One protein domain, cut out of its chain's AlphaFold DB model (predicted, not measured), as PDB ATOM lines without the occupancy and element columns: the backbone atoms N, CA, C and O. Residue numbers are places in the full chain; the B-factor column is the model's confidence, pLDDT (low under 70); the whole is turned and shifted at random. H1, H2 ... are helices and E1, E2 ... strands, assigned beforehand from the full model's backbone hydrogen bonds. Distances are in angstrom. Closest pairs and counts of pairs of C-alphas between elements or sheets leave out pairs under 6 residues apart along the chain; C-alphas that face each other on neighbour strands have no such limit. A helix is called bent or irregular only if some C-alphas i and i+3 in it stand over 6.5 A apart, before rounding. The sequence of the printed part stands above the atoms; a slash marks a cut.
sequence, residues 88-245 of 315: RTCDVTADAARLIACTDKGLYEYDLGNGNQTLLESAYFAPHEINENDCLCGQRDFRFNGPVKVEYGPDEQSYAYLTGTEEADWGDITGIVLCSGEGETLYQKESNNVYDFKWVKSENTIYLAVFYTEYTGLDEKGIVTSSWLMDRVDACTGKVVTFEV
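This is residues 88 to 245 of the 315 residues of an uncharacterized protein of Lactobacillaceae bacterium (UniProt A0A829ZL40). Three twisted antiparallel sheets are stacked face to face in turn, with the curled sheet E5 E6 E7 E8 E9 between the sheet E1 E2 E3 E4 and the sheet E10 E11 E12 E13. The short helix H1 is on the five-stranded sheet, and residues 131 to 137, between E5 and E6, stick out. The printed part has 158 residues with thirteen named strands, in that order along the chain, and one named helix, H1, between E7 and E8; the class is mostly strand. The whole is flat, spanning 54 by 41 by 20 A, and only just compact, close to loose, with a radius of gyration of the C-alphas of 17.6 A.

Find C-alpha 90 at (-61.514, 80.288, 99.819), where E1, residues 90 to 92, begins. Next come E2, residues 98 to 103, E3, 106 to 111, E4, 117 to 122, and E5, 124 to 127. Look for E6 at residues 142 to 152, 28.4 A long, and E7 at 159 to 165, 20.0 A. H1, residues 166 to 169, is only just irregular, with its end C-alphas 6.8 A apart. Read on to E8, residues 173 to 179, E9, 185 to 190, and E10, 194 to 202, 23.8 A long. E11, residues 205 to 218, begins at C-alpha 205 (-48.734, 100.233, 102.876) and is 38.7 A long; E12, 224 to 234, is 31.6 A. E13, residues 240 to 244, ends at C-alpha 244 (-36.150, 86.667, 113.887).

E1 E2 E3 E4 form a meander, each strand the antiparallel neighbour of the one before; look at N 101 of E2 and O 108 of E3, 2.8 A apart. E4 runs on into E5 at 80 degrees. E5 E6 E7 is another meander, with N 143 and O 126 at 2.7 A, and E6 bends by 51 degrees at residue 145. The closest C-alphas of E2 and E6 are those of Cys 102 and Pro 147, 5.7 A apart. H1 lies over E6, only just, with 3 of its 4 C-alphas, at a height of 6.3 A over the sheet; it is too short for an O i to N i+4 pair. The hairpin E8 and E9 has N 178 and O 187 at 2.8 A. The closest C-alphas of E8 and E10 are those of Ile 173 and Val 194, 5.9 A apart. In the meander E10 E11 E12 E13, N 210 and O 231 are 2.8 A apart.

The C-alphas of Asn 114 and Glu 220, the two farthest apart, are 61.6 A from each other. The printed part has no cut. The link E5 to E6, 14 residues, is long. Confidence is under 70 at residues 88 and 130, 132 to 142 and 166 to 172.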
ATOM      1  N   ARG A  88     -58.603  77.831 105.495       56.75
ATOM      2  CA  ARG A  88     -59.429  78.675 104.605       56.75
ATOM      3  C   ARG A  88     -59.070  78.357 103.152       56.75
ATOM      4  O   ARG A  88     -58.066  78.839 102.640       56.75
ATOM      5  N   THR A  89     -59.877  77.529 102.498       74.44
ATOM      6  CA  THR A  89     -59.696  77.155 101.086       74.44
ATOM      7  C   THR A  89     -60.277  78.185 100.123       74.44
ATOM      8  O   THR A  89     -60.071  78.066  98.922       74.44
ATOM      9  N   CYS A  90     -60.988  79.196 100.621       79.81
ATOM     10  CA  CYS A  90     -61.514  80.288  99.819       79.81
ATOM     11  C   CYS A  90     -61.613  81.590 100.615       79.81
ATOM     12  O   CYS A  90     -61.669  81.569 101.846       79.81
ATOM     13  N   ASP A  91     -61.715  82.698  99.889       85.19
ATOM     14  CA  ASP A  91     -61.959  84.037 100.421       85.19
ATOM     15  C   ASP A  91     -62.850  84.841  99.458       85.19
ATOM     16  O   ASP A  91     -62.959  84.495  98.277       85.19
ATOM     17  N   VAL A  92     -63.504  85.897  99.948       86.19
ATOM     18  CA  VAL A  92     -64.346  86.789  99.130       86.19
ATOM     19  C   VAL A  92     -63.930  88.244  99.284       86.19
ATOM     20  O   VAL A  92     -63.465  88.666 100.339       86.19
ATOM     21  N   THR A  93     -64.121  89.032  98.228       89.50
ATOM     22  CA  THR A  93     -63.888  90.480  98.285       89.50
ATOM     23  C   THR A  93     -64.888  91.165  99.215       89.50
ATOM     24  O   THR A  93     -65.979  90.646  99.469       89.50
ATOM     25  N   ALA A  94     -64.546  92.355  99.720       86.00
ATOM     26  CA  ALA A  94     -65.402  93.062 100.670       86.00
ATOM     27  C   ALA A  94     -66.744  93.485 100.060       86.00
ATOM     28  O   ALA A  94     -67.707  93.650 100.790       86.00
ATOM     29  N   ASP A  95     -66.849  93.634  98.743       89.00
ATOM     30  CA  ASP A  95     -68.116  93.879  98.043       89.00
ATOM     31  C   ASP A  95     -68.900  92.591  97.715       89.00
ATOM     32  O   ASP A  95     -69.965  92.654  97.098       89.00
ATOM     33  N   ALA A  96     -68.374  91.422  98.103       86.38
ATOM     34  CA  ALA A  96     -68.891  90.095  97.774       86.38
ATOM     35  C   ALA A  96     -69.093  89.853  96.263       86.38
ATOM     36  O   ALA A  96     -69.908  89.016  95.867       86.38
ATOM     37  N   ALA A  97     -68.366  90.572  95.401       91.12
ATOM     38  CA  ALA A  97     -68.469  90.426  93.951       91.12
ATOM     39  C   ALA A  97     -67.564  89.320  93.395       91.12
ATOM     40  O   ALA A  97     -67.847  88.784  92.321       91.12
ATOM     41  N   ARG A  98     -66.477  88.973  94.095       92.38
ATOM     42  CA  ARG A  98     -65.532  87.934  93.676       92.38
ATOM     43  C   ARG A  98     -65.211  86.970  94.805       92.38
ATOM     44  O   ARG A  98     -65.234  87.332  95.980       92.38
ATOM     45  N   LEU A  99     -64.894  85.744  94.413       91.12
ATOM     46  CA  LEU A  99     -64.434  84.683  95.296       91.12
ATOM     47  C   LEU A  99     -63.173  84.052  94.718       91.12
ATOM     48  O   LEU A  99     -63.162  83.660  93.555       91.12
ATOM     49  N   ILE A 100     -62.147  83.887  95.543       90.44
ATOM     50  CA  ILE A 100     -60.958  83.104  95.215       90.44
ATOM     51  C   ILE A 100     -60.999  81.787  95.981       90.44
ATOM     52  O   ILE A 100     -61.349  81.778  97.158       90.44
ATOM     53  N   ALA A 101     -60.695  80.665  95.329       87.50
ATOM     54  CA  ALA A 101     -60.777  79.347  95.953       87.50
ATOM     55  C   ALA A 101     -59.731  78.355  95.433       87.50
ATOM     56  O   ALA A 101     -59.510  78.215  94.227       87.50
ATOM     57  N   CYS A 102     -59.129  77.629  96.369       85.06
ATOM     58  CA  CYS A 102     -58.312  76.452  96.139       85.06
ATOM     59  C   CYS A 102     -59.203  75.247  95.820       85.06
ATOM     60  O   CYS A 102     -60.171  74.963  96.526       85.06
ATOM     61  N   THR A 103     -58.848  74.515  94.768       81.56
ATOM     62  CA  THR A 103     -59.535  73.303  94.314       81.56
ATOM     63  C   THR A 103     -58.513  72.219  93.977       81.56
ATOM     64  O   THR A 103     -57.338  72.520  93.751       81.56
ATOM     65  N   ASP A 104     -58.964  70.978  93.791       77.12
ATOM     66  CA  ASP A 104     -58.107  69.864  93.346       77.12
ATOM     67  C   ASP A 104     -57.401  70.120  92.001       77.12
ATOM     68  O   ASP A 104     -56.419  69.461  91.663       77.12
ATOM     69  N   LYS A 105     -57.905  71.070  91.203       80.81
ATOM     70  CA  LYS A 105     -57.337  71.449  89.902       80.81
ATOM     71  C   LYS A 105     -56.425  72.664  89.952       80.81
ATOM     72  O   LYS A 105     -55.713  72.910  88.977       80.81
ATOM     73  N   GLY A 106     -56.450  73.420  91.043       87.38
ATOM     74  CA  GLY A 106     -55.728  74.677  91.145       87.38
ATOM     75  C   GLY A 106     -56.495  75.774  91.867       87.38
ATOM     76  O   GLY A 106     -57.568  75.548  92.428       87.38
ATOM     77  N   LEU A 107     -55.921  76.970  91.827       91.12
ATOM     78  CA  LEU A 107     -56.496  78.194  92.367       91.12
ATOM     79  C   LEU A 107     -57.337  78.887  91.301       91.12
ATOM     80  O   LEU A 107     -56.845  79.163  90.205       91.12
ATOM     81  N   TYR A 108     -58.579  79.204  91.639       92.12
ATOM     82  CA  TYR A 108     -59.512  79.884  90.750       92.12
ATOM     83  C   TYR A 108     -60.031  81.170  91.377       92.12
ATOM     84  O   TYR A 108     -60.269  81.219  92.580       92.12
ATOM     85  N   GLU A 109     -60.277  82.176  90.543       93.81
ATOM     86  CA  GLU A 109     -61.124  83.318  90.880       93.81
ATOM     87  C   GLU A 109     -62.456  83.212  90.135       93.81
ATOM     88  O   GLU A 109     -62.498  82.881  88.947       93.81
ATOM     89  N   TYR A 110     -63.541  83.514  90.838       92.12
ATOM     90  CA  TYR A 110     -64.910  83.451  90.362       92.12
ATOM     91  C   TYR A 110     -65.576  84.821  90.472       92.12
ATOM     92  O   TYR A 110     -65.524  85.470  91.515       92.12
ATOM     93  N   ASP A 111     -66.250  85.232  89.402       92.19
ATOM     94  CA  ASP A 111     -67.122  86.404  89.371       92.19
ATOM     95  C   ASP A 111     -68.517  85.999  89.864       92.19
ATOM     96  O   ASP A 111     -69.246  85.259  89.195       92.19
ATOM     97  N   LEU A 112     -68.904  86.491  91.040       88.81
ATOM     98  CA  LEU A 112     -70.189  86.201  91.675       88.81
ATOM     99  C   LEU A 112     -71.352  87.025  91.081       88.81
ATOM    100  O   LEU A 112     -72.500  86.871  91.487       88.81
ATOM    101  N   GLY A 113     -71.124  87.880  90.089       86.75
ATOM    102  CA  GLY A 113     -72.190  88.543  89.336       86.75
ATOM    103  C   GLY A 113     -72.683  87.724  88.140       86.75
ATOM    104  O   GLY A 113     -73.852  87.817  87.760       86.75
ATOM    105  N   ASN A 114     -71.802  86.932  87.521       87.56
ATOM    106  CA  ASN A 114     -72.108  86.218  86.274       87.56
ATOM    107  C   ASN A 114     -71.676  84.739  86.232       87.56
ATOM    108  O   ASN A 114     -72.057  84.042  85.290       87.56
ATOM    109  N   GLY A 115     -70.938  84.255  87.232       85.38
ATOM    110  CA  GLY A 115     -70.477  82.870  87.342       85.38
ATOM    111  C   GLY A 115     -69.260  82.530  86.476       85.38
ATOM    112  O   GLY A 115     -68.937  81.353  86.315       85.38
ATOM    113  N   ASN A 116     -68.590  83.522  85.881       91.25
ATOM    114  CA  ASN A 116     -67.347  83.288  85.149       91.25
ATOM    115  C   ASN A 116     -66.238  82.860  86.113       91.25
ATOM    116  O   ASN A 116     -66.171  83.334  87.243       91.25
ATOM    117  N   GLN A 117     -65.337  82.005  85.632       91.38
ATOM    118  CA  GLN A 117     -64.183  81.529  86.393       91.38
ATOM    119  C   GLN A 117     -62.884  81.746  85.616       91.38
ATOM    120  O   GLN A 117     -62.842  81.562  84.394       91.38
ATOM    121  N   THR A 118     -61.819  82.062  86.343       93.19
ATOM    122  CA  THR A 118     -60.458  82.229  85.828       93.19
ATOM    123  C   THR A 118     -59.519  81.328  86.616       93.19
ATOM    124  O   THR A 118     -59.463  81.411  87.837       93.19
ATOM    125  N   LEU A 119     -58.779  80.460  85.921       93.38
ATOM    126  CA  LEU A 119     -57.705  79.676  86.531       93.38
ATOM    127  C   LEU A 119     -56.490  80.586  86.746       93.38
ATOM    128  O   LEU A 119     -55.972  81.133  85.771       93.38
ATOM    129  N   LEU A 120     -56.051  80.719  87.995       94.50
ATOM    130  CA  LEU A 120     -54.905  81.537  88.392       94.50
ATOM    131  C   LEU A 120     -53.624  80.706  88.509       94.50
ATOM    132  O   LEU A 120     -52.593  81.099  87.980       94.50
ATOM    133  N   GLU A 121     -53.703  79.537  89.148       92.31
ATOM    134  CA  GLU A 121     -52.568  78.623  89.331       92.31
ATOM    135  C   GLU A 121     -53.033  77.178  89.171       92.31
ATOM    136  O   GLU A 121     -54.112  76.830  89.642       92.31
ATOM    137  N   SER A 122     -52.237  76.326  88.524       90.94
ATOM    138  CA  SER A 122     -52.598  74.916  88.326       90.94
ATOM    139  C   SER A 122     -52.124  74.059  89.497       90.94
ATOM    140  O   SER A 122     -51.003  74.213  89.968       90.94
ATOM    141  N   ALA A 123     -52.936  73.091  89.921       86.25
ATOM    142  CA  ALA A 123     -52.488  72.036  90.824       86.25
ATOM    143  C   ALA A 123     -52.101  70.778  90.040       86.25
ATOM    144  O   ALA A 123     -52.657  70.462  88.982       86.25
ATOM    145  N   TYR A 124     -51.152  70.027  90.585       84.12
ATOM    146  CA  TYR A 124     -50.906  68.655  90.178       84.12
ATOM    147  C   TYR A 124     -51.853  67.724  90.932       84.12
ATOM    148  O   TYR A 124     -51.897  67.750  92.158       84.12
ATOM    149  N   PHE A 125     -52.546  66.860  90.193       79.00
ATOM    150  CA  PHE A 125     -53.390  65.808  90.747       79.00
ATOM    151  C   PHE A 125     -53.183  64.509  89.965       79.00
ATOM    152  O   PHE A 125     -53.272  64.498  88.732       79.00
ATOM    153  N   ALA A 126     -52.924  63.404  90.664       77.19
ATOM    154  CA  ALA A 126     -52.805  62.083  90.049       77.19
ATOM    155  C   ALA A 126     -53.292  60.970  90.986       77.19
ATOM    156  O   ALA A 126     -52.951  61.004  92.163       77.19
ATOM    157  N   PRO A 127     -54.006  59.942  90.491       76.19
ATOM    158  CA  PRO A 127     -54.344  58.771  91.299       76.19
ATOM    159  C   PRO A 127     -53.088  58.076  91.856       76.19
ATOM    160  O   PRO A 127     -52.087  57.940  91.147       76.19
ATOM    161  N   HIS A 128     -53.154  57.605  93.100       72.44
ATOM    162  CA  HIS A 128     -52.111  56.836  93.781       72.44
ATOM    163  C   HIS A 128     -52.657  55.469  94.194       72.44
ATOM    164  O   HIS A 128     -53.645  55.370  94.918       72.44
ATOM    165  N   GLU A 129     -52.008  54.396  93.738       72.19
ATOM    166  CA  GLU A 129     -52.328  53.043  94.192       72.19
ATOM    167  C   GLU A 129     -51.642  52.773  95.536       72.19
ATOM    168  O   GLU A 129     -50.418  52.629  95.603       72.19
ATOM    169  N   ILE A 130     -52.450  52.675  96.594       69.50
ATOM    170  CA  ILE A 130     -51.985  52.354  97.947       69.50
ATOM    171  C   ILE A 130     -51.397  50.933  97.960       69.50
ATOM    172  O   ILE A 130     -52.052  49.971  97.550       69.50
ATOM    173  N   ASN A 131     -50.165  50.787  98.444       73.50
ATOM    174  CA  ASN A 131     -49.426  49.525  98.502       73.50
ATOM    175  C   ASN A 131     -48.944  49.175  99.929       73.50
ATOM    176  O   ASN A 131     -49.145  49.914 100.880       73.50
ATOM    177  N   GLU A 132     -48.311  48.013 100.110       65.81
ATOM    178  CA  GLU A 132     -47.914  47.515 101.444       65.81
ATOM    179  C   GLU A 132     -46.789  48.323 102.124       65.81
ATOM    180  O   GLU A 132     -46.571  48.163 103.325       65.81
ATOM    181  N   ASN A 133     -46.068  49.169 101.379       65.00
ATOM    182  CA  ASN A 133     -45.030  50.054 101.926       65.00
ATOM    183  C   ASN A 133     -45.569  51.440 102.301       65.00
ATOM    184  O   ASN A 133     -44.815  52.267 102.815       65.00
ATOM    185  N   ASP A 134     -46.840  51.697 102.013       59.28
ATOM    186  CA  ASP A 134     -47.483  52.968 102.279       59.28
ATOM    187  C   ASP A 134     -47.889  53.087 103.755       59.28
ATOM    188  O   ASP A 134     -48.323  52.125 104.399       59.28
ATOM    189  N   CYS A 135     -47.704  54.279 104.324       56.00
ATOM    190  CA  CYS A 135     -47.962  54.508 105.740       56.00
ATOM    191  C   CYS A 135     -49.478  54.563 105.998       56.00
ATOM    192  O   CYS A 135     -50.196  55.340 105.376       56.00
ATOM    193  N   LEU A 136     -49.976  53.751 106.938       51.50
ATOM    194  CA  LEU A 136     -51.415  53.565 107.203       51.50
ATOM    195  C   LEU A 136     -52.125  54.787 107.821       51.50
ATOM    196  O   LEU A 136     -53.349  54.775 107.954       51.50
ATOM    197  N   CYS A 137     -51.396  55.823 108.236       51.19
ATOM    198  CA  CYS A 137     -51.965  57.027 108.837       51.19
ATOM    199  C   CYS A 137     -52.164  58.130 107.782       51.19
ATOM    200  O   CYS A 137     -51.298  58.975 107.605       51.19
ATOM    201  N   GLY A 138     -53.315  58.134 107.101       51.22
ATOM    202  CA  GLY A 138     -53.798  59.317 106.368       51.22
ATOM    203  C   GLY A 138     -53.547  59.364 104.859       51.22
ATOM    204  O   GLY A 138     -53.977  60.329 104.231       51.22
ATOM    205  N   GLN A 139     -52.929  58.343 104.253       58.91
ATOM    206  CA  GLN A 139     -52.706  58.351 102.806       58.91
ATOM    207  C   GLN A 139     -54.011  58.305 102.006       58.91
ATOM    208  O   GLN A 139     -54.894  57.475 102.245       58.91
ATOM    209  N   ARG A 140     -54.089  59.203 101.025       61.38
ATOM    210  CA  ARG A 140     -55.184  59.294 100.063       61.38
ATOM    211  C   ARG A 140     -54.874  58.453  98.829       61.38
ATOM    212  O   ARG A 140     -53.722  58.156  98.525       61.38
ATOM    213  N   ASP A 141     -55.910  58.083  98.090       65.06
ATOM    214  CA  ASP A 141     -55.817  57.398  96.795       65.06
ATOM    215  C   ASP A 141     -55.403  58.343  95.648       65.06
ATOM    216  O   ASP A 141     -55.569  58.030  94.466       65.06
ATOM    217  N   PHE A 142     -54.832  59.500  95.984       69.38
ATOM    218  CA  PHE A 142     -54.310  60.487  95.055       69.38
ATOM    219  C   PHE A 142     -53.081  61.200  95.624       69.38
ATOM    220  O   PHE A 142     -52.886  61.282  96.833       69.38
ATOM    221  N   ARG A 143     -52.269  61.742  94.719       74.69
ATOM    222  CA  ARG A 143     -51.200  62.703  94.987       74.69
ATOM    223  C   ARG A 143     -51.676  64.077  94.584       74.69
ATOM    224  O   ARG A 143     -52.224  64.229  93.488       74.69
ATOM    225  N   PHE A 144     -51.408  65.057  95.428       80.06
ATOM    226  CA  PHE A 144     -51.740  66.446  95.190       80.06
ATOM    227  C   PHE A 144     -50.506  67.312  95.432       80.06
ATOM    228  O   PHE A 144     -49.719  67.063  96.337       80.06
ATOM    229  N   ASN A 145     -50.314  68.332  94.607       83.56
ATOM    230  CA  ASN A 145     -49.389  69.416  94.913       83.56
ATOM    231  C   ASN A 145     -49.947  70.698  94.313       83.56
ATOM    232  O   ASN A 145     -50.123  70.784  93.095       83.56
ATOM    233  N   GLY A 146     -50.252  71.674  95.157       87.31
ATOM    234  CA  GLY A 146     -50.862  72.907  94.697       87.31
ATOM    235  C   GLY A 146     -51.312  73.829  95.825       87.31
ATOM    236  O   GLY A 146     -50.875  73.673  96.964       87.31
ATOM    237  N   PRO A 147     -52.164  74.813  95.501       88.50
ATOM    238  CA  PRO A 147     -52.698  75.788  96.450       88.50
ATOM    239  C   PRO A 147     -53.619  75.138  97.491       88.50
ATOM    240  O   PRO A 147     -54.518  74.387  97.125       88.50
ATOM    241  N   VAL A 148     -53.438  75.463  98.774       82.44
ATOM    242  CA  VAL A 148     -54.178  74.831  99.897       82.44
ATOM    243  C   VAL A 148     -54.840  75.820 100.857       82.44
ATOM    244  O   VAL A 148     -55.809  75.479 101.529       82.44
ATOM    245  N   LYS A 149     -54.367  77.068 100.884       85.50
ATOM    246  CA  LYS A 149     -54.992  78.192 101.596       85.50
ATOM    247  C   LYS A 149     -54.835  79.438 100.745       85.50
ATOM    248  O   LYS A 149     -53.749  79.629 100.205       85.50
ATOM    249  N   VAL A 150     -55.858  80.281 100.658       87.88
ATOM    250  CA  VAL A 150     -55.791  81.554  99.928       87.88
ATOM    251  C   VAL A 150     -56.555  82.652 100.657       87.88
ATOM    252  O   VAL A 150     -57.593  82.383 101.255       87.88
ATOM    253  N   GLU A 151     -56.039  83.878 100.585       89.62
ATOM    254  CA  GLU A 151     -56.722  85.090 101.046       89.62
ATOM    255  C   GLU A 151     -56.440  86.254 100.088       89.62
ATOM    256  O   GLU A 151     -55.329  86.386  99.554       89.62
ATOM    257  N   TYR A 152     -57.434  87.121  99.905       91.44
ATOM    258  CA  TYR A 152     -57.236  88.415  99.265       91.44
ATOM    259  C   TYR A 152     -56.453  89.352 100.188       91.44
ATOM    260  O   TYR A 152     -56.561  89.314 101.413       91.44
ATOM    261  N   GLY A 153     -55.666  90.237  99.584       90.50
ATOM    262  CA  GLY A 153     -55.055  91.358 100.272       90.50
ATOM    263  C   GLY A 153     -56.103  92.389 100.702       90.50
ATOM    264  O   GLY A 153     -57.156  92.503 100.076       90.50
ATOM    265  N   PRO A 154     -55.812  93.227 101.714       87.50
ATOM    266  CA  PRO A 154     -56.666  94.358 102.094       87.50
ATOM    267  C   PRO A 154     -56.893  95.426 101.008       87.50
ATOM    268  O   PRO A 154     -57.603  96.399 101.262       87.50
ATOM    269  N   ASP A 155     -56.226  95.317  99.856       87.25
ATOM    270  CA  ASP A 155     -56.470  96.116  98.650       87.25
ATOM    271  C   ASP A 155     -57.522  95.488  97.720       87.25
ATOM    272  O   ASP A 155     -57.869  96.094  96.707       87.25
ATOM    273  N   GLU A 156     -58.002  94.287  98.058       86.31
ATOM    274  CA  GLU A 156     -58.962  93.472  97.310       86.31
ATOM    275  C   GLU A 156     -58.495  93.124  95.892       86.31
ATOM    276  O   GLU A 156     -59.287  92.742  95.032       86.31
ATOM    277  N   GLN A 157     -57.203  93.264  95.615       88.88
ATOM    278  CA  GLN A 157     -56.622  93.001  94.303       88.88
ATOM    279  C   GLN A 157     -55.520  91.968  94.416       88.88
ATOM    280  O   GLN A 157     -55.551  90.958  93.719       88.88
ATOM    281  N   SER A 158     -54.566  92.212  95.305       94.00
ATOM    282  CA  SER A 158     -53.502  91.264  95.580       94.00
ATOM    283  C   SER A 158     -54.081  90.024  96.255       94.00
ATOM    284  O   SER A 158     -55.133  90.078  96.892       94.00
ATOM    285  N   TYR A 159     -53.396  88.896  96.140       95.31
ATOM    286  CA  TYR A 159     -53.771  87.680  96.853       95.31
ATOM    287  C   TYR A 159     -52.526  86.888  97.223       95.31
ATOM    288  O   TYR A 159     -51.502  86.944  96.537       95.31
ATOM    289  N   ALA A 160     -52.611  86.153  98.323       95.88
ATOM    290  CA  ALA A 160     -51.551  85.271  98.778       95.88
ATOM    291  C   ALA A 160     -52.114  83.876  99.014       95.88
ATOM    292  O   ALA A 160     -53.242  83.726  99.489       95.88
ATOM    293  N   TYR A 161     -51.330  82.856  98.681       92.56
ATOM    294  CA  TYR A 161     -51.724  81.474  98.898       92.56
ATOM    295  C   TYR A 161     -50.566  80.614  99.383       92.56
ATOM    296  O   TYR A 161     -49.416  80.795  98.984       92.56
ATOM    297  N   LEU A 162     -50.888  79.655 100.246       90.62
ATOM    298  CA  LEU A 162     -49.978  78.583 100.628       90.62
ATOM    299  C   LEU A 162     -50.027  77.470  99.586       90.62
ATOM    300  O   LEU A 162     -51.097  77.157  99.056       90.62
ATOM    301  N   THR A 163     -48.883  76.838  99.343       89.12
ATOM    302  CA  THR A 163     -48.783  75.600  98.564       89.12
ATOM    303  C   THR A 163     -48.522  74.423  99.491       89.12
ATOM    304  O   THR A 163     -47.804  74.559 100.478       89.12
ATOM    305  N   GLY A 164     -49.075  73.259  99.174       85.38
ATOM    306  CA  GLY A 164     -48.905  72.045  99.967       85.38
ATOM    307  C   GLY A 164     -49.180  70.783  99.158       85.38
ATOM    308  O   GLY A 164     -49.499  70.854  97.968       85.38
ATOM    309  N   THR A 165     -49.014  69.628  99.795       78.88
ATOM    310  CA  THR A 165     -49.277  68.306  99.200       78.88
ATOM    311  C   THR A 165     -50.635  67.738  99.632       78.88
ATOM    312  O   THR A 165     -51.394  68.406 100.326       78.88
ATOM    313  N   GLU A 166     -50.985  66.507  99.241       63.94
ATOM    314  CA  GLU A 166     -52.181  65.801  99.743       63.94
ATOM    315  C   GLU A 166     -52.212  65.665 101.275       63.94
ATOM    316  O   GLU A 166     -53.278  65.498 101.871       63.94
ATOM    317  N   GLU A 167     -51.040  65.761 101.901       60.69
ATOM    318  CA  GLU A 167     -50.854  65.770 103.344       60.69
ATOM    319  C   GLU A 167     -51.007  67.175 103.930       60.69
ATOM    320  O   GLU A 167     -50.908  67.319 105.134       60.69
ATOM    321  N   ALA A 168     -51.288  68.222 103.146       52.47
ATOM    322  CA  ALA A 168     -51.530  69.568 103.668       52.47
ATOM    323  C   ALA A 168     -52.783  69.652 104.553       52.47
ATOM    324  O   ALA A 168     -52.814  70.477 105.457       52.47
ATOM    325  N   ASP A 169     -53.749  68.736 104.388       48.88
ATOM    326  CA  ASP A 169     -54.849  68.547 105.352       48.88
ATOM    327  C   ASP A 169     -54.352  68.033 106.724       48.88
ATOM    328  O   ASP A 169     -55.092  68.045 107.708       48.88
ATOM    329  N   TRP A 170     -53.094  67.579 106.779       46.66
ATOM    330  CA  TRP A 170     -52.376  67.016 107.924       46.66
ATOM    331  C   TRP A 170     -51.003  67.661 108.175       46.66
ATOM    332  O   TRP A 170     -50.307  67.193 109.068       46.66
ATOM    333  N   GLY A 171     -50.605  68.715 107.456       51.00
ATOM    334  CA  GLY A 171     -49.461  69.548 107.813       51.00
ATOM    335  C   GLY A 171     -48.174  69.503 106.977       51.00
ATOM    336  O   GLY A 171     -47.124  69.722 107.569       51.00
ATOM    337  N   ASP A 172     -48.217  69.325 105.652       68.31
ATOM    338  CA  ASP A 172     -47.059  69.622 104.781       68.31
ATOM    339  C   ASP A 172     -47.332  70.818 103.845       68.31
ATOM    340  O   ASP A 172     -47.622  70.685 102.650       68.31
ATOM    341  N   ILE A 173     -47.224  72.028 104.401       82.56
ATOM    342  CA  ILE A 173     -47.108  73.264 103.620       82.56
ATOM    343  C   ILE A 173     -45.686  73.349 103.064       82.56
ATOM    344  O   ILE A 173     -44.697  73.347 103.796       82.56
ATOM    345  N   THR A 174     -45.592  73.431 101.743       84.94
ATOM    346  CA  THR A 174     -44.340  73.420 100.980       84.94
ATOM    347  C   THR A 174     -43.920  74.805 100.512       84.94
ATOM    348  O   THR A 174     -42.817  74.973  99.987       84.94
ATOM    349  N   GLY A 175     -44.770  75.812 100.699       90.81
ATOM    350  CA  GLY A 175     -44.432  77.168 100.318       90.81
ATOM    351  C   GLY A 175     -45.570  78.164 100.431       90.81
ATOM    352  O   GLY A 175     -46.663  77.873 100.918       90.81
ATOM    353  N   ILE A 176     -45.269  79.370  99.973       93.94
ATOM    354  CA  ILE A 176     -46.189  80.494  99.896       93.94
ATOM    355  C   ILE A 176     -45.876  81.339  98.669       93.94
ATOM    356  O   ILE A 176     -44.712  81.499  98.282       93.94
ATOM    357  N   VAL A 177     -46.924  81.915  98.093       96.81
ATOM    358  CA  VAL A 177     -46.853  82.824  96.958       96.81
ATOM    359  C   VAL A 177     -47.699  84.061  97.245       96.81
ATOM    360  O   VAL A 177     -48.793  83.961  97.794       96.81
ATOM    361  N   LEU A 178     -47.182  85.222  96.856       97.88
ATOM    362  CA  LEU A 178     -47.887  86.499  96.807       97.88
ATOM    363  C   LEU A 178     -47.970  86.960  95.356       97.88
ATOM    364  O   LEU A 178     -46.942  87.065  94.677       97.88
ATOM    365  N   CYS A 179     -49.173  87.304  94.921       97.38
ATOM    366  CA  CYS A 179     -49.456  87.812  93.590       97.38
ATOM    367  C   CYS A 179     -50.074  89.212  93.659       97.38
ATOM    368  O   CYS A 179     -50.842  89.527  94.569       97.38
ATOM    369  N   SER A 180     -49.754  90.040  92.666       94.69
ATOM    370  CA  SER A 180     -50.472  91.288  92.407       94.69
ATOM    371  C   SER A 180     -51.869  91.011  91.839       94.69
ATOM    372  O   SER A 180     -52.150  89.909  91.366       94.69
ATOM    373  N   GLY A 181     -52.725  92.035  91.790       87.12
ATOM    374  CA  GLY A 181     -54.042  91.925  91.145       87.12
ATOM    375  C   GLY A 181     -54.021  91.672  89.637       87.12
ATOM    376  O   GLY A 181     -55.039  91.288  89.073       87.12
ATOM    377  N   GLU A 182     -52.875  91.847  88.972       89.25
ATOM    378  CA  GLU A 182     -52.695  91.460  87.564       89.25
ATOM    379  C   GLU A 182     -52.204  90.005  87.413       89.25
ATOM    380  O   GLU A 182     -52.015  89.530  86.294       89.25
ATOM    381  N   GLY A 183     -51.994  89.294  88.528       89.62
ATOM    382  CA  GLY A 183     -51.496  87.917  88.561       89.62
ATOM    383  C   GLY A 183     -49.969  87.792  88.498       89.62
ATOM    384  O   GLY A 183     -49.455  86.685  88.362       89.62
ATOM    385  N   GLU A 184     -49.216  88.892  88.594       95.12
ATOM    386  CA  GLU A 184     -47.749  88.836  88.665       95.12
ATOM    387  C   GLU A 184     -47.299  88.330  90.040       95.12
ATOM    388  O   GLU A 184     -47.672  88.902  91.065       95.12
ATOM    389  N   THR A 185     -46.456  87.296  90.072       97.31
ATOM    390  CA  THR A 185     -45.816  86.820  91.305       97.31
ATOM    391  C   THR A 185     -44.826  87.857  91.834       97.31
ATOM    392  O   THR A 185     -43.787  88.109  91.225       97.31
ATOM    393  N   LEU A 186     -45.125  88.421  93.001       97.56
ATOM    394  CA  LEU A 186     -44.290  89.417  93.675       97.56
ATOM    395  C   LEU A 186     -43.341  88.789  94.698       97.56
ATOM    396  O   LEU A 186     -42.249  89.306  94.934       97.56
ATOM    397  N   TYR A 187     -43.746  87.680  95.313       98.12
ATOM    398  CA  TYR A 187     -42.933  86.937  96.270       98.12
ATOM    399  C   TYR A 187     -43.294  85.454  96.233       98.12
ATOM    400  O   TYR A 187     -44.460  85.093  96.106       98.12
ATOM    401  N   GLN A 188     -42.279  84.603  96.353       96.88
ATOM    402  CA  GLN A 188     -42.429  83.157  96.448       96.88
ATOM    403  C   GLN A 188     -41.358  82.615  97.387       96.88
ATOM    404  O   GLN A 188     -40.175  82.942  97.247       96.88
ATOM    405  N   LYS A 189     -41.768  81.759  98.321       94.06
ATOM    406  CA  LYS A 189     -40.857  81.014  99.187       94.06
ATOM    407  C   LYS A 189     -41.270  79.553  99.213       94.06
ATOM    408  O   LYS A 189     -42.382  79.233  99.611       94.06
ATOM    409  N   GLU A 190     -40.346  78.684  98.824       91.12
ATOM    410  CA  GLU A 190     -40.491  77.231  98.925       91.12
ATOM    411  C   GLU A 190     -39.742  76.743 100.168       91.12
ATOM    412  O   GLU A 190     -38.543  76.989 100.328       91.12
ATOM    413  N   SER A 191     -40.455  76.096 101.083       83.25
ATOM    414  CA  SER A 191     -39.912  75.485 102.294       83.25
ATOM    415  C   SER A 191     -40.959  74.555 102.895       83.25
ATOM    416  O   SER A 191     -42.109  74.950 103.043       83.25
ATOM    417  N   ASN A 192     -40.542  73.373 103.348       73.25
ATOM    418  CA  ASN A 192     -41.408  72.433 104.077       73.25
ATOM    419  C   ASN A 192     -41.743  72.906 105.507       73.25
ATOM    420  O   ASN A 192     -42.264  72.145 106.310       73.25
ATOM    421  N   ASN A 193     -41.349  74.129 105.865       83.38
ATOM    422  CA  ASN A 193     -41.480  74.687 107.204       83.38
ATOM    423  C   ASN A 193     -42.143  76.072 107.183       83.38
ATOM    424  O   ASN A 193     -41.835  76.903 108.041       83.38
ATOM    425  N   VAL A 194     -42.984  76.359 106.185       87.62
ATOM    426  CA  VAL A 194     -43.889  77.518 106.229       87.62
ATOM    427  C   VAL A 194     -45.075  77.155 107.119       87.62
ATOM    428  O   VAL A 194     -45.629  76.071 106.989       87.62
ATOM    429  N   TYR A 195     -45.431  78.042 108.047       84.62
ATOM    430  CA  TYR A 195     -46.503  77.804 109.015       84.62
ATOM    431  C   TYR A 195     -47.771  78.554 108.633       84.62
ATOM    432  O   TYR A 195     -48.821  77.943 108.493       84.62
ATOM    433  N   ASP A 196     -47.682  79.873 108.474       85.44
ATOM    434  CA  ASP A 196     -48.849  80.711 108.201       85.44
ATOM    435  C   ASP A 196     -48.433  82.020 107.522       85.44
ATOM    436  O   ASP A 196     -47.252  82.389 107.491       85.44
ATOM    437  N   PHE A 197     -49.427  82.750 107.023       90.06
ATOM    438  CA  PHE A 197     -49.288  84.150 106.664       90.06
ATOM    439  C   PHE A 197     -50.419  84.986 107.247       90.06
ATOM    440  O   PHE A 197     -51.523  84.490 107.465       90.06
ATOM    441  N   LYS A 198     -50.142  86.272 107.469       88.31
ATOM    442  CA  LYS A 198     -51.120  87.266 107.915       88.31
ATOM    443  C   LYS A 198     -50.963  88.554 107.114       88.31
ATOM    444  O   LYS A 198     -49.847  88.955 106.773       88.31
ATOM    445  N   TRP A 199     -52.074  89.232 106.861       87.88
ATOM    446  CA  TRP A 199     -52.066  90.567 106.273       87.88
ATOM    447  C   TRP A 199     -51.889  91.643 107.337       87.88
ATOM    448  O   TRP A 199     -52.505  91.598 108.399       87.88
ATOM    449  N   VAL A 200     -51.078  92.652 107.027       86.19
ATOM    450  CA  VAL A 200     -50.837  93.802 107.900       86.19
ATOM    451  C   VAL A 200     -51.082  95.075 107.113       86.19
ATOM    452  O   VAL A 200     -50.401  95.349 106.125       86.19
ATOM    453  N   LYS A 201     -52.045  95.881 107.557       81.94
ATOM    454  CA  LYS A 201     -52.355  97.173 106.943       81.94
ATOM    455  C   LYS A 201     -51.791  98.300 107.802       81.94
ATOM    456  O   LYS A 201     -52.220  98.498 108.930       81.94
ATOM    457  N   SER A 202     -50.843  99.045 107.247       79.81
ATOM    458  CA  SER A 202     -50.387 100.336 107.772       79.81
ATOM    459  C   SER A 202     -51.046 101.475 106.984       79.81
ATOM    460  O   SER A 202     -51.650 101.236 105.939       79.81
ATOM    461  N   GLU A 203     -50.924 102.722 107.449       78.06
ATOM    462  CA  GLU A 203     -51.616 103.890 106.870       78.06
ATOM    463  C   GLU A 203     -51.446 104.022 105.347       78.06
ATOM    464  O   GLU A 203     -52.384 104.413 104.658       78.06
ATOM    465  N   ASN A 204     -50.264 103.683 104.816       81.19
ATOM    466  CA  ASN A 204     -49.933 103.854 103.397       81.19
ATOM    467  C   ASN A 204     -49.401 102.582 102.722       81.19
ATOM    468  O   ASN A 204     -48.938 102.644 101.582       81.19
ATOM    469  N   THR A 205     -49.363 101.445 103.417       88.31
ATOM    470  CA  THR A 205     -48.734 100.233 102.876       88.31
ATOM    471  C   THR A 205     -49.385  98.986 103.442       88.31
ATOM    472  O   THR A 205     -49.710  98.923 104.627       88.31
ATOM    473  N   ILE A 206     -49.555  97.994 102.577       92.00
ATOM    474  CA  ILE A 206     -50.025  96.661 102.928       92.00
ATOM    475  C   ILE A 206     -48.819  95.733 102.895       92.00
ATOM    476  O   ILE A 206     -48.028  95.763 101.948       92.00
ATOM    477  N   TYR A 207     -48.688  94.919 103.932       94.00
ATOM    478  CA  TYR A 207     -47.662  93.900 104.025       94.00
ATOM    479  C   TYR A 207     -48.285  92.518 104.154       94.00
ATOM    480  O   TYR A 207     -49.307  92.347 104.821       94.00
ATOM    481  N   LEU A 208     -47.616  91.535 103.567       95.88
ATOM    482  CA  LEU A 208     -47.802  90.128 103.875       95.88
ATOM    483  C   LEU A 208     -46.722  89.721 104.883       95.88
ATOM    484  O   LEU A 208     -45.530  89.847 104.597       95.88
ATOM    485  N   ALA A 209     -47.124  89.265 106.064       95.00
ATOM    486  CA  ALA A 209     -46.229  88.673 107.050       95.00
ATOM    487  C   ALA A 209     -46.254  87.150 106.901       95.00
ATOM    488  O   ALA A 209     -47.314  86.546 107.014       95.00
ATOM    489  N   VAL A 210     -45.100  86.539 106.648       94.81
ATOM    490  CA  VAL A 210     -44.948  85.104 106.377       94.81
ATOM    491  C   VAL A 210     -44.110  84.468 107.468       94.81
ATOM    492  O   VAL A 210     -42.956  84.847 107.646       94.81
ATOM    493  N   PHE A 211     -44.653  83.467 108.154       92.56
ATOM    494  CA  PHE A 211     -44.011  82.811 109.289       92.56
ATOM    495  C   PHE A 211     -43.470  81.441 108.897       92.56
ATOM    496  O   PHE A 211     -44.187  80.608 108.340       92.56
ATOM    497  N   TYR A 212     -42.198  81.188 109.195       92.44
ATOM    498  CA  TYR A 212     -41.541  79.935 108.839       92.44
ATOM    499  C   TYR A 212     -40.365  79.616 109.765       92.44
ATOM    500  O   TYR A 212     -39.905  80.459 110.537       92.44
ATOM    501  N   THR A 213     -39.847  78.388 109.671       90.75
ATOM    502  CA  THR A 213     -38.602  78.004 110.352       90.75
ATOM    503  C   THR A 213     -37.517  77.572 109.379       90.75
ATOM    504  O   THR A 213     -37.788  77.024 108.310       90.75
ATOM    505  N   GLU A 214     -36.265  77.818 109.755       90.75
ATOM    506  CA  GLU A 214     -35.090  77.349 109.021       90.75
ATOM    507  C   GLU A 214     -34.171  76.561 109.951       90.75
ATOM    508  O   GLU A 214     -33.868  76.992 111.063       90.75
ATOM    509  N   TYR A 215     -33.727  75.389 109.491       88.56
ATOM    510  CA  TYR A 215     -32.806  74.533 110.232       88.56
ATOM    511  C   TYR A 215     -31.448  75.217 110.402       88.56
ATOM    512  O   TYR A 215     -30.782  75.546 109.420       88.56
ATOM    513  N   THR A 216     -31.001  75.365 111.648       87.56
ATOM    514  CA  THR A 216     -29.720  76.012 111.979       87.56
ATOM    515  C   THR A 216     -28.622  75.034 112.376       87.56
ATOM    516  O   THR A 216     -27.466  75.434 112.506       87.56
ATOM    517  N   GLY A 217     -28.942  73.751 112.557       88.56
ATOM    518  CA  GLY A 217     -27.978  72.743 112.991       88.56
ATOM    519  C   GLY A 217     -28.504  71.859 114.115       88.56
ATOM    520  O   GLY A 217     -29.689  71.867 114.446       88.56
ATOM    521  N   LEU A 218     -27.588  71.120 114.733       89.75
ATOM    522  CA  LEU A 218     -27.838  70.402 115.978       89.75
ATOM    523  C   LEU A 218     -27.186  71.158 117.138       89.75
ATOM    524  O   LEU A 218     -26.080  71.682 116.984       89.75
ATOM    525  N   ASP A 219     -27.840  71.180 118.295       86.88
ATOM    526  CA  ASP A 219     -27.224  71.657 119.530       86.88
ATOM    527  C   ASP A 219     -26.146  70.676 120.041       86.88
ATOM    528  O   ASP A 219     -25.922  69.593 119.491       86.88
ATOM    529  N   GLU A 220     -25.474  71.034 121.138       85.31
ATOM    530  CA  GLU A 220     -24.429  70.203 121.760       85.31
ATOM    531  C   GLU A 220     -24.923  68.812 122.212       85.31
ATOM    532  O   GLU A 220     -24.115  67.924 122.484       85.31
ATOM    533  N   LYS A 221     -26.245  68.607 122.297       88.25
ATOM    534  CA  LYS A 221     -26.895  67.344 122.672       88.25
ATOM    535  C   LYS A 221     -27.411  66.568 121.458       88.25
ATOM    536  O   LYS A 221     -27.987  65.495 121.638       88.25
ATOM    537  N   GLY A 222     -27.187  67.067 120.242       84.25
ATOM    538  CA  GLY A 222     -27.668  66.454 119.008       84.25
ATOM    539  C   GLY A 222     -29.147  66.721 118.720       84.25
ATOM    540  O   GLY A 222     -29.732  66.003 117.912       84.25
ATOM    541  N   ILE A 223     -29.766  67.705 119.379       86.31
ATOM    542  CA  ILE A 223     -31.164  68.092 119.168       86.31
ATOM    543  C   ILE A 223     -31.229  69.114 118.036       86.31
ATOM    544  O   ILE A 223     -30.417  70.036 117.975       86.31
ATOM    545  N   VAL A 224     -32.202  68.949 117.140       83.81
ATOM    546  CA  VAL A 224     -32.457  69.882 116.038       83.81
ATOM    547  C   VAL A 224     -32.721  71.286 116.579       83.81
ATOM    548  O   VAL A 224     -33.559  71.481 117.457       83.81
ATOM    549  N   THR A 225     -32.007  72.257 116.023       85.75
ATOM    550  CA  THR A 225     -32.214  73.685 116.266       85.75
ATOM    551  C   THR A 225     -32.728  74.339 114.995       85.75
ATOM    552  O   THR A 225     -32.261  74.017 113.895       85.75
ATOM    553  N   SER A 226     -33.668  75.263 115.164       88.75
ATOM    554  CA  SER A 226     -34.227  76.057 114.079       88.75
ATOM    555  C   SER A 226     -34.329  77.518 114.499       88.75
ATOM    556  O   SER A 226     -34.639  77.810 115.659       88.75
ATOM    557  N   SER A 227     -34.111  78.421 113.547       91.75
ATOM    558  CA  SER A 227     -34.510  79.821 113.666       91.75
ATOM    559  C   SER A 227     -35.992  79.956 113.345       91.75
ATOM    560  O   SER A 227     -36.497  79.305 112.428       91.75
ATOM    561  N   TRP A 228     -36.664  80.824 114.094       92.69
ATOM    562  CA  TRP A 228     -38.072  81.165 113.926       92.69
ATOM    563  C   TRP A 228     -38.136  82.535 113.270       92.69
ATOM    564  O   TRP A 228     -37.621  83.512 113.817       92.69
ATOM    565  N   LEU A 229     -38.670  82.585 112.055       94.69
ATOM    566  CA  LEU A 229     -38.491  83.714 111.156       94.69
ATOM    567  C   LEU A 229     -39.838  84.241 110.667       94.69
ATOM    568  O   LEU A 229     -40.802  83.490 110.506       94.69
ATOM    569  N   MET A 230     -39.869  85.546 110.415       95.81
ATOM    570  CA  MET A 230     -40.972  86.230 109.761       95.81
ATOM    571  C   MET A 230     -40.440  87.089 108.612       95.81
ATOM    572  O   MET A 230     -39.682  88.034 108.842       95.81
ATOM    573  N   ASP A 231     -40.871  86.806 107.386       97.00
ATOM    574  CA  ASP A 231     -40.685  87.716 106.255       97.00
ATOM    575  C   ASP A 231     -41.834  88.728 106.236       97.00
ATOM    576  O   ASP A 231     -42.998  88.351 106.162       97.00
ATOM    577  N   ARG A 232     -41.517  90.026 106.274       95.75
ATOM    578  CA  ARG A 232     -42.467  91.103 105.976       95.75
ATOM    579  C   ARG A 232     -42.271  91.535 104.530       95.75
ATOM    580  O   ARG A 232     -41.235  92.113 104.190       95.75
ATOM    581  N   VAL A 233     -43.266  91.266 103.697       96.88
ATOM    582  CA  VAL A 233     -43.240  91.515 102.254       96.88
ATOM    583  C   VAL A 233     -44.156  92.684 101.923       96.88
ATOM    584  O   VAL A 233     -45.328  92.671 102.278       96.88
ATOM    585  N   ASP A 234     -43.640  93.707 101.250       95.25
ATOM    586  CA  ASP A 234     -44.449  94.802 100.708       95.25
ATOM    587  C   ASP A 234     -45.354  94.281  99.583       95.25
ATOM    588  O   ASP A 234     -44.860  93.781  98.569       95.25
ATOM    589  N   ALA A 235     -46.673  94.400  99.761       93.31
ATOM    590  CA  ALA A 235     -47.650  93.777  98.872       93.31
ATOM    591  C   ALA A 235     -47.684  94.376  97.461       93.31
ATOM    592  O   ALA A 235     -48.149  93.724  96.538       93.31
ATOM    593  N   CYS A 236     -47.163  95.590  97.270       92.44
ATOM    594  CA  CYS A 236     -47.127  96.236  95.962       92.44
ATOM    595  C   CYS A 236     -45.818  95.970  95.213       92.44
ATOM    596  O   CYS A 236     -45.785  96.013  93.986       92.44
ATOM    597  N   THR A 237     -44.713  95.773  95.936       93.75
ATOM    598  CA  THR A 237     -43.367  95.735  95.343       93.75
ATOM    599  C   THR A 237     -42.639  94.408  95.511       93.75
ATOM    600  O   THR A 237     -41.571  94.243  94.924       93.75
ATOM    601  N   GLY A 238     -43.147  93.496  96.343       95.19
ATOM    602  CA  GLY A 238     -42.486  92.231  96.672       95.19
ATOM    603  C   GLY A 238     -41.212  92.389  97.512       95.19
ATOM    604  O   GLY A 238     -40.478  91.426  97.720       95.19
ATOM    605  N   LYS A 239     -40.896  93.601  97.992       96.75
ATOM    606  CA  LYS A 239     -39.691  93.839  98.800       96.75
ATOM    607  C   LYS A 239     -39.816  93.166 100.159       96.75
ATOM    608  O   LYS A 239     -40.786  93.398 100.873       96.75
ATOM    609  N   VAL A 240     -38.784  92.412 100.531       97.06
ATOM    610  CA  VAL A 240     -38.765  91.584 101.740       97.06
ATOM    611  C   VAL A 240     -37.842  92.173 102.802       97.06
ATOM    612  O   VAL A 240     -36.729  92.612 102.499       97.06
ATOM    613  N   VAL A 241     -38.290  92.133 104.056       96.50
ATOM    614  CA  VAL A 241     -37.443  92.272 105.245       96.50
ATOM    615  C   VAL A 241     -37.703  91.083 106.165       96.50
ATOM    616  O   VAL A 241     -38.842  90.863 106.563       96.50
ATOM    617  N   THR A 242     -36.653  90.343 106.509       96.38
ATOM    618  CA  THR A 242     -36.732  89.170 107.389       96.38
ATOM    619  C   THR A 242     -36.405  89.551 108.828       96.38
ATOM    620  O   THR A 242     -35.426  90.258 109.081       96.38
ATOM    621  N   PHE A 243     -37.189  89.034 109.769       96.06
ATOM    622  CA  PHE A 243     -37.001  89.200 111.205       96.06
ATOM    623  C   PHE A 243     -36.897  87.840 111.888       96.06
ATOM    624  O   PHE A 243     -37.603  86.902 111.524       96.06
ATOM    625  N   GLU A 244     -36.045  87.744 112.905       94.88
ATOM    626  CA  GLU A 244     -36.150  86.667 113.887       94.88
ATOM    627  C   GLU A 244     -37.278  87.016 114.854       94.88
ATOM    628  O   GLU A 244     -37.378  88.157 115.301       94.88
ATOM    629  N   VAL A 245     -38.149  86.055 115.141       94.44
ATOM    630  CA  VAL A 245     -39.339  86.266 115.966       94.44
ATOM    631  C   VAL A 245     -39.419  85.229 117.091       94.44
ATOM    632  O   VAL A 245     -38.809  84.161 117.000       94.44
TER     633      VAL A 245